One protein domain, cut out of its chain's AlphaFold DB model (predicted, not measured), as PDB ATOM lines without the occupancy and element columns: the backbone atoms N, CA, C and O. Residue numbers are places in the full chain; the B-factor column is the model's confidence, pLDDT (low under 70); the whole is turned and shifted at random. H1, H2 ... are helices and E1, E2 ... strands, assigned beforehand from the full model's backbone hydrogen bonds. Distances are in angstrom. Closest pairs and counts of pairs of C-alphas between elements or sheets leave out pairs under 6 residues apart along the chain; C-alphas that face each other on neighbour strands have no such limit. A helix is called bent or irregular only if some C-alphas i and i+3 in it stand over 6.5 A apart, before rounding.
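What this domain is: This is residues 3 to 59 of the 106 residues of an uncharacterized protein of Actinomyces johnsonii F0542 (UniProt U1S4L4). A small two-stranded hairpin, E1 and E2, sits at one end of a thin strip of chain, and at the other end is one sharply bent helix, H1, whose short arm H1a leads into a long arm H1b that folds back and sticks out with residues 40 to 57. There is no common core: the hairpin and H1b are apart. The printed part has 57 residues, with two named strands and then one named helix in the order E1, E2, H1; the sheet, E1 - E2, is antiparallel and the class is mostly helix. The whole is extended, with a radius of gyration of the C-alphas of 18.3 A, and flat, spanning 48 by 44 by 11 A.

Where its parts are: E1 is residues 3 to 6, 10.4 A long, beginning at C-alpha 3 (2.597, -16.487, 26.946). E2 is residues 10 to 14, 13.7 A. H1, residues 20 to 57, was assigned as one helix by its hydrogen bonds, but it is bent: C-alphas 29 and 32 are 9.4 A apart. Arm H1a is residues 20 to 29, 14.2 A; arm H1b is residues 32 to 57, 36.9 A, ending at C-alpha 57 (19.226, -26.575, 52.423).

How they stand to each other: E1 and E2 form a hairpin, antiparallel at 163 degrees, with N 6 and O 10 at 2.9 A and N 4 and O 12 at 3.0 A, within hydrogen-bond range. E1 is apart from H1a. H1a and H1b touch, H1b with residues 34 to 35 alone; the closest C-alphas, of Arg 27 and Val 35, are 5.9 A apart. They run opposite ways at a shallow tilt of 34.9 degrees, only just short of steep. In both arms every O i to N i+4 pair is within hydrogen-bond range.

The domain as a whole: The C-alphas of Gly 8 and Glu 33, the two farthest apart, are 50.1 A apart. Residues 16 to 21 and 40 to 59 stand free. The links E1 to E2 and E2 to H1 are tight. The printed part has no cut, and no printed residue has a pLDDT under 70.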
ATOM      1  N   THR A   3       3.319 -17.681  27.388       94.56
ATOM      2  CA  THR A   3       2.597 -16.487  26.946       94.56
ATOM      3  C   THR A   3       2.253 -15.638  28.157       94.56
ATOM      4  O   THR A   3       1.830 -16.176  29.180       94.56
ATOM      5  N   SER A   4       2.413 -14.324  28.047       95.44
ATOM      6  CA  SER A   4       2.051 -13.364  29.092       95.44
ATOM      7  C   SER A   4       1.285 -12.194  28.481       95.44
ATOM      8  O   SER A   4       1.609 -11.756  27.377       95.44
ATOM      9  N   LEU A   5       0.265 -11.713  29.192       94.94
ATOM     10  CA  LEU A   5      -0.586 -10.597  28.787       94.94
ATOM     11  C   LEU A   5      -0.606  -9.561  29.913       94.94
ATOM     12  O   LEU A   5      -0.932  -9.891  31.054       94.94
ATOM     13  N   GLY A   6      -0.246  -8.322  29.586       95.19
ATOM     14  CA  GLY A   6      -0.266  -7.174  30.490       95.19
ATOM     15  C   GLY A   6      -1.298  -6.126  30.074       95.19
ATOM     16  O   GLY A   6      -1.808  -6.130  28.952       95.19
ATOM     17  N   PHE A   7      -1.601  -5.196  30.981       95.62
ATOM     18  CA  PHE A   7      -2.433  -4.032  30.664       95.62
ATOM     19  C   PHE A   7      -1.815  -3.189  29.537       95.62
ATOM     20  O   PHE A   7      -0.597  -3.139  29.384       95.62
ATOM     21  N   GLY A   8      -2.657  -2.507  28.756       95.25
ATOM     22  CA  GLY A   8      -2.191  -1.633  27.673       95.25
ATOM     23  C   GLY A   8      -1.740  -2.370  26.407       95.25
ATOM     24  O   GLY A   8      -0.837  -1.898  25.729       95.25
ATOM     25  N   HIS A   9      -2.365  -3.506  26.076       92.06
ATOM     26  CA  HIS A   9      -2.065  -4.315  24.880       92.06
ATOM     27  C   HIS A   9      -0.646  -4.917  24.843       92.06
ATOM     28  O   HIS A   9      -0.146  -5.277  23.778       92.06
ATOM     29  N   VAL A  10       0.004  -5.085  25.999       92.00
ATOM     30  CA  VAL A  10       1.321  -5.729  26.077       92.00
ATOM     31  C   VAL A  10       1.158  -7.243  26.005       92.00
ATOM     32  O   VAL A  10       0.551  -7.853  26.884       92.00
ATOM     33  N   SER A  11       1.728  -7.853  24.969       93.56
ATOM     34  CA  SER A  11       1.729  -9.306  24.770       93.56
ATOM     35  C   SER A  11       3.159  -9.821  24.638       93.56
ATOM     36  O   SER A  11       3.958  -9.255  23.894       93.56
ATOM     37  N   GLY A  12       3.481 -10.897  25.354       95.75
ATOM     38  CA  GLY A  12       4.791 -11.545  25.332       95.75
ATOM     39  C   GLY A  12       4.682 -13.030  25.001       95.75
ATOM     40  O   GLY A  12       3.796 -13.722  25.507       95.75
ATOM     41  N   LEU A  13       5.611 -13.522  24.180       97.25
ATOM     42  CA  LEU A  13       5.719 -14.923  23.780       97.25
ATOM     43  C   LEU A  13       7.165 -15.404  23.938       97.25
ATOM     44  O   LEU A  13       8.087 -14.753  23.456       97.25
ATOM     45  N   ILE A  14       7.355 -16.567  24.564       96.88
ATOM     46  CA  ILE A  14       8.658 -17.235  24.676       96.88
ATOM     47  C   ILE A  14       8.525 -18.693  24.227       96.88
ATOM     48  O   ILE A  14       7.741 -19.476  24.778       96.88
ATOM     49  N   ALA A  15       9.334 -19.088  23.248       97.25
ATOM     50  CA  ALA A  15       9.506 -20.482  22.860       97.25
ATOM     51  C   ALA A  15      10.756 -21.052  23.542       97.25
ATOM     52  O   ALA A  15      11.852 -20.523  23.388       97.25
ATOM     53  N   ILE A  16      10.584 -22.140  24.293       96.81
ATOM     54  CA  ILE A  16      11.685 -22.909  24.880       96.81
ATOM     55  C   ILE A  16      11.709 -24.255  24.170       96.81
ATOM     56  O   ILE A  16      10.672 -24.915  24.067       96.81
ATOM     57  N   VAL A  17      12.884 -24.640  23.684       97.38
ATOM     58  CA  VAL A  17      13.127 -25.902  22.980       97.38
ATOM     59  C   VAL A  17      13.927 -26.831  23.888       97.38
ATOM     60  O   VAL A  17      14.667 -26.384  24.763       97.38
ATOM     61  N   HIS A  18      13.758 -28.138  23.696       97.56
ATOM     62  CA  HIS A  18      14.481 -29.145  24.460       97.56
ATOM     63  C   HIS A  18      16.013 -28.984  24.301       97.56
ATOM     64  O   HIS A  18      16.479 -28.856  23.165       97.56
ATOM     65  N   PRO A  19      16.818 -29.057  25.385       94.69
ATOM     66  CA  PRO A  19      18.276 -28.876  25.325       94.69
ATOM     67  C   PRO A  19      19.001 -29.823  24.361       94.69
ATOM     68  O   PRO A  19      20.024 -29.456  23.793       94.69
ATOM     69  N   GLY A  20      18.450 -31.015  24.111       96.31
ATOM     70  CA  GLY A  20      19.000 -31.965  23.134       96.31
ATOM     71  C   GLY A  20      19.099 -31.415  21.701       96.31
ATOM     72  O   GLY A  20      19.906 -31.908  20.921       96.31
ATOM     73  N   ALA A  21      18.346 -30.361  21.356       97.50
ATOM     74  CA  ALA A  21      18.517 -29.667  20.079       97.50
ATOM     75  C   ALA A  21      19.890 -28.979  19.975       97.50
ATOM     76  O   ALA A  21      20.517 -29.013  18.918       97.50
ATOM     77  N   PHE A  22      20.386 -28.405  21.076       96.75
ATOM     78  CA  PHE A  22      21.729 -27.829  21.129       96.75
ATOM     79  C   PHE A  22      22.802 -28.913  21.017       96.75
ATOM     80  O   PHE A  22      23.751 -28.751  20.261       96.75
ATOM     81  N   GLU A  23      22.630 -30.039  21.714       96.94
ATOM     82  CA  GLU A  23      23.558 -31.171  21.618       96.94
ATOM     83  C   GLU A  23      23.661 -31.699  20.176       96.94
ATOM     84  O   GLU A  23      24.758 -31.946  19.678       96.94
ATOM     85  N   ALA A  24      22.528 -31.814  19.472       97.56
ATOM     86  CA  ALA A  24      22.502 -32.196  18.062       97.56
ATOM     87  C   ALA A  24      23.231 -31.180  17.163       97.56
ATOM     88  O   ALA A  24      24.015 -31.581  16.304       97.56
ATOM     89  N   ALA A  25      23.024 -29.879  17.390       97.94
ATOM     90  CA  ALA A  25      23.714 -28.821  16.653       97.94
ATOM     91  C   ALA A  25      25.229 -28.807  16.933       97.94
ATOM     92  O   ALA A  25      26.024 -28.666  16.005       97.94
ATOM     93  N   LEU A  26      25.638 -29.011  18.188       98.06
ATOM     94  CA  LEU A  26      27.046 -29.109  18.580       98.06
ATOM     95  C   LEU A  26      27.718 -30.311  17.912       98.06
ATOM     96  O   LEU A  26      28.805 -30.170  17.356       98.06
ATOM     97  N   ARG A  27      27.037 -31.464  17.888       98.25
ATOM     98  CA  ARG A  27      27.505 -32.658  17.174       98.25
ATOM     99  C   ARG A  27      27.733 -32.375  15.693       98.25
ATOM    100  O   ARG A  27      28.742 -32.800  15.144       98.25
ATOM    101  N   GLN A  28      26.807 -31.662  15.051       98.25
ATOM    102  CA  GLN A  28      26.916 -31.310  13.636       98.25
ATOM    103  C   GLN A  28      28.057 -30.315  13.368       98.25
ATOM    104  O   GLN A  28      28.754 -30.453  12.368       98.25
ATOM    105  N   ALA A  29      28.238 -29.315  14.233       98.31
ATOM    106  CA  ALA A  29      29.197 -28.232  14.019       98.31
ATOM    107  C   ALA A  29      30.640 -28.588  14.417       98.31
ATOM    108  O   ALA A  29      31.578 -28.098  13.796       98.31
ATOM    109  N   ALA A  30      30.816 -29.404  15.460       97.69
ATOM    110  CA  ALA A  30      32.113 -29.652  16.094       97.69
ATOM    111  C   ALA A  30      32.395 -31.139  16.388       97.69
ATOM    112  O   ALA A  30      33.430 -31.470  16.963       97.69
ATOM    113  N   GLY A  31      31.503 -32.046  15.981       98.25
ATOM    114  CA  GLY A  31      31.700 -33.487  16.119       98.25
ATOM    115  C   GLY A  31      31.375 -34.043  17.508       98.25
ATOM    116  O   GLY A  31      30.924 -33.342  18.415       98.25
ATOM    117  N   GLN A  32      31.577 -35.353  17.657       98.06
ATOM    118  CA  GLN A  32      31.205 -36.089  18.868       98.06
ATOM    119  C   GLN A  32      32.109 -35.757  20.066       98.06
ATOM    120  O   GLN A  32      31.605 -35.620  21.175       98.06
ATOM    121  N   GLU A  33      33.407 -35.529  19.852       98.25
ATOM    122  CA  GLU A  33      34.341 -35.185  20.937       98.25
ATOM    123  C   GLU A  33      33.949 -33.884  21.654       98.25
ATOM    124  O   GLU A  33      34.006 -33.802  22.882       98.25
ATOM    125  N   ALA A  34      33.479 -32.879  20.907       98.00
ATOM    126  CA  ALA A  34      32.983 -31.630  21.480       98.00
ATOM    127  C   ALA A  34      31.722 -31.847  22.333       98.00
ATOM    128  O   ALA A  34      31.572 -31.231  23.393       98.00
ATOM    129  N   VAL A  35      30.830 -32.745  21.899       98.19
ATOM    130  CA  VAL A  35      29.646 -33.144  22.671       98.19
ATOM    131  C   VAL A  35      30.056 -33.844  23.960       98.19
ATOM    132  O   VAL A  35      29.549 -33.491  25.023       98.19
ATOM    133  N   ASP A  36      30.995 -34.783  23.892       98.25
ATOM    134  CA  ASP A  36      31.451 -35.545  25.054       98.25
ATOM    135  C   ASP A  36      32.138 -34.638  26.084       98.25
ATOM    136  O   ASP A  36      31.838 -34.708  27.279       98.25
ATOM    137  N   ALA A  37      32.992 -33.716  25.626       98.25
ATOM    138  CA  ALA A  37      33.632 -32.718  26.480       98.25
ATOM    139  C   ALA A  37      32.603 -31.793  27.155       98.25
ATOM    140  O   ALA A  37      32.683 -31.523  28.361       98.25
ATOM    141  N   TRP A  38      31.599 -31.338  26.400       97.31
ATOM    142  CA  TRP A  38      30.511 -30.526  26.938       97.31
ATOM    143  C   TRP A  38      29.674 -31.300  27.968       97.31
ATOM    144  O   TRP A  38      29.442 -30.785  29.064       97.31
ATOM    145  N   LEU A  39      29.279 -32.542  27.669       97.50
ATOM    146  CA  LEU A  39      28.520 -33.405  28.579       97.50
ATOM    147  C   LEU A  39      29.295 -33.681  29.871       97.50
ATOM    148  O   LEU A  39      28.719 -33.614  30.960       97.50
ATOM    149  N   ALA A  40      30.599 -33.948  29.776       98.25
ATOM    150  CA  ALA A  40      31.456 -34.151  30.939       98.25
ATOM    151  C   ALA A  40      31.470 -32.909  31.847       98.25
ATOM    152  O   ALA A  40      31.228 -33.015  33.055       98.25
ATOM    153  N   SER A  41      31.666 -31.721  31.265       98.06
ATOM    154  CA  SER A  41      31.639 -30.445  31.990       98.06
ATOM    155  C   SER A  41      30.265 -30.157  32.617       98.06
ATOM    156  O   SER A  41      30.167 -29.828  33.806       98.06
ATOM    157  N   ALA A  42      29.181 -30.360  31.861       97.62
ATOM    158  CA  ALA A  42      27.812 -30.154  32.323       97.62
ATOM    159  C   ALA A  42      27.461 -31.072  33.506       97.62
ATOM    160  O   ALA A  42      26.936 -30.610  34.524       97.62
ATOM    161  N   ASN A  43      27.817 -32.357  33.421       97.94
ATOM    162  CA  ASN A  43      27.574 -33.333  34.482       97.94
ATOM    163  C   ASN A  43      28.416 -33.051  35.732       97.94
ATOM    164  O   ASN A  43      27.895 -33.110  36.853       97.94
ATOM    165  N   ALA A  44      29.688 -32.674  35.566       98.62
ATOM    166  CA  ALA A  44      30.537 -32.258  36.680       98.62
ATOM    167  C   ALA A  44      29.935 -31.049  37.416       98.62
ATOM    168  O   ALA A  44      29.844 -31.040  38.653       98.62
ATOM    169  N   ARG A  45      29.439 -30.055  36.665       98.31
ATOM    170  CA  ARG A  45      28.773 -28.878  37.230       98.31
ATOM    171  C   ARG A  45      27.461 -29.232  37.926       98.31
ATOM    172  O   ARG A  45      27.225 -28.736  39.029       98.31
ATOM    173  N   LEU A  46      26.636 -30.099  37.339       98.19
ATOM    174  CA  LEU A  46      25.377 -30.555  37.933       98.19
ATOM    175  C   LEU A  46      25.611 -31.281  39.266       98.19
ATOM    176  O   LEU A  46      24.917 -31.018  40.255       98.19
ATOM    177  N   ALA A  47      26.624 -32.148  39.321       98.50
ATOM    178  CA  ALA A  47      26.999 -32.855  40.537       98.50
ATOM    179  C   ALA A  47      27.486 -31.881  41.627       98.50
ATOM    180  O   ALA A  47      27.016 -31.941  42.768       98.50
ATOM    181  N   ALA A  48      28.376 -30.944  41.279       98.31
ATOM    182  CA  ALA A  48      28.862 -29.918  42.204       98.31
ATOM    183  C   ALA A  48      27.732 -29.009  42.718       98.31
ATOM    184  O   ALA A  48      27.620 -28.776  43.923       98.31
ATOM    185  N   GLY A  49      26.850 -28.555  41.824       97.94
ATOM    186  CA  GLY A  49      25.695 -27.725  42.165       97.94
ATOM    187  C   GLY A  49      24.699 -28.450  43.067       97.94
ATOM    188  O   GLY A  49      24.226 -27.880  44.049       97.94
ATOM    189  N   THR A  50      24.438 -29.733  42.807       98.12
ATOM    190  CA  THR A  50      23.563 -30.557  43.653       98.12
ATOM    191  C   THR A  50      24.123 -30.699  45.065       98.12
ATOM    192  O   THR A  50      23.372 -30.539  46.031       98.12
ATOM    193  N   ARG A  51      25.435 -30.939  45.204       97.88
ATOM    194  CA  ARG A  51      26.104 -30.977  46.512       97.88
ATOM    195  C   ARG A  51      25.993 -29.636  47.241       97.88
ATOM    196  O   ARG A  51      25.544 -29.629  48.386       97.88
ATOM    197  N   ARG A  52      26.314 -28.511  46.579       97.56
ATOM    198  CA  ARG A  52      26.218 -27.163  47.177       97.56
ATOM    199  C   ARG A  52      24.790 -26.832  47.614       97.56
ATOM    200  O   ARG A  52      24.586 -26.408  48.746       97.56
ATOM    201  N   ARG A  53      23.798 -27.083  46.753       97.81
ATOM    202  CA  ARG A  53      22.383 -26.835  47.061       97.81
ATOM    203  C   ARG A  53      21.931 -27.628  48.283       97.81
ATOM    204  O   ARG A  53      21.348 -27.051  49.191       97.81
ATOM    205  N   ARG A  54      22.230 -28.932  48.330       98.06
ATOM    206  CA  ARG A  54      21.867 -29.788  49.473       98.06
ATOM    207  C   ARG A  54      22.523 -29.318  50.765       98.06
ATOM    208  O   ARG A  54      21.829 -29.228  51.768       98.06
ATOM    209  N   ALA A  55      23.817 -28.990  50.734       98.00
ATOM    210  CA  ALA A  55      24.521 -28.468  51.902       98.00
ATOM    211  C   ALA A  55      23.850 -27.199  52.444       98.00
ATOM    212  O   ALA A  55      23.654 -27.084  53.651       98.00
ATOM    213  N   GLY A  56      23.426 -26.293  51.562       97.94
ATOM    214  CA  GLY A  56      22.744 -25.082  51.997       97.94
ATOM    215  C   GLY A  56      21.310 -25.273  52.475       97.94
ATOM    216  O   GLY A  56      20.907 -24.617  53.428       97.94
ATOM    217  N   MET A  57      20.567 -26.236  51.922       97.50
ATOM    218  CA  MET A  57      19.226 -26.575  52.423       97.50
ATOM    219  C   MET A  57      19.232 -27.065  53.879       97.50
ATOM    220  O   MET A  57      18.238 -26.896  54.574       97.50
ATOM    221  N   ILE A  58      20.337 -27.660  54.339       97.75
ATOM    222  CA  ILE A  58      20.500 -28.139  55.721       97.75
ATOM    223  C   ILE A  58      21.370 -27.211  56.583       97.75
ATOM    224  O   ILE A  58      21.870 -27.633  57.624       97.75
ATOM    225  N   GLY A  59      21.614 -25.976  56.132       96.69
ATOM    226  CA  GLY A  59      22.380 -24.976  56.885       96.69
ATOM    227  C   GLY A  59      23.883 -25.256  57.014       96.69
ATOM    228  O   GLY A  59      24.546 -24.622  57.826       96.69
TER     229      GLY A  59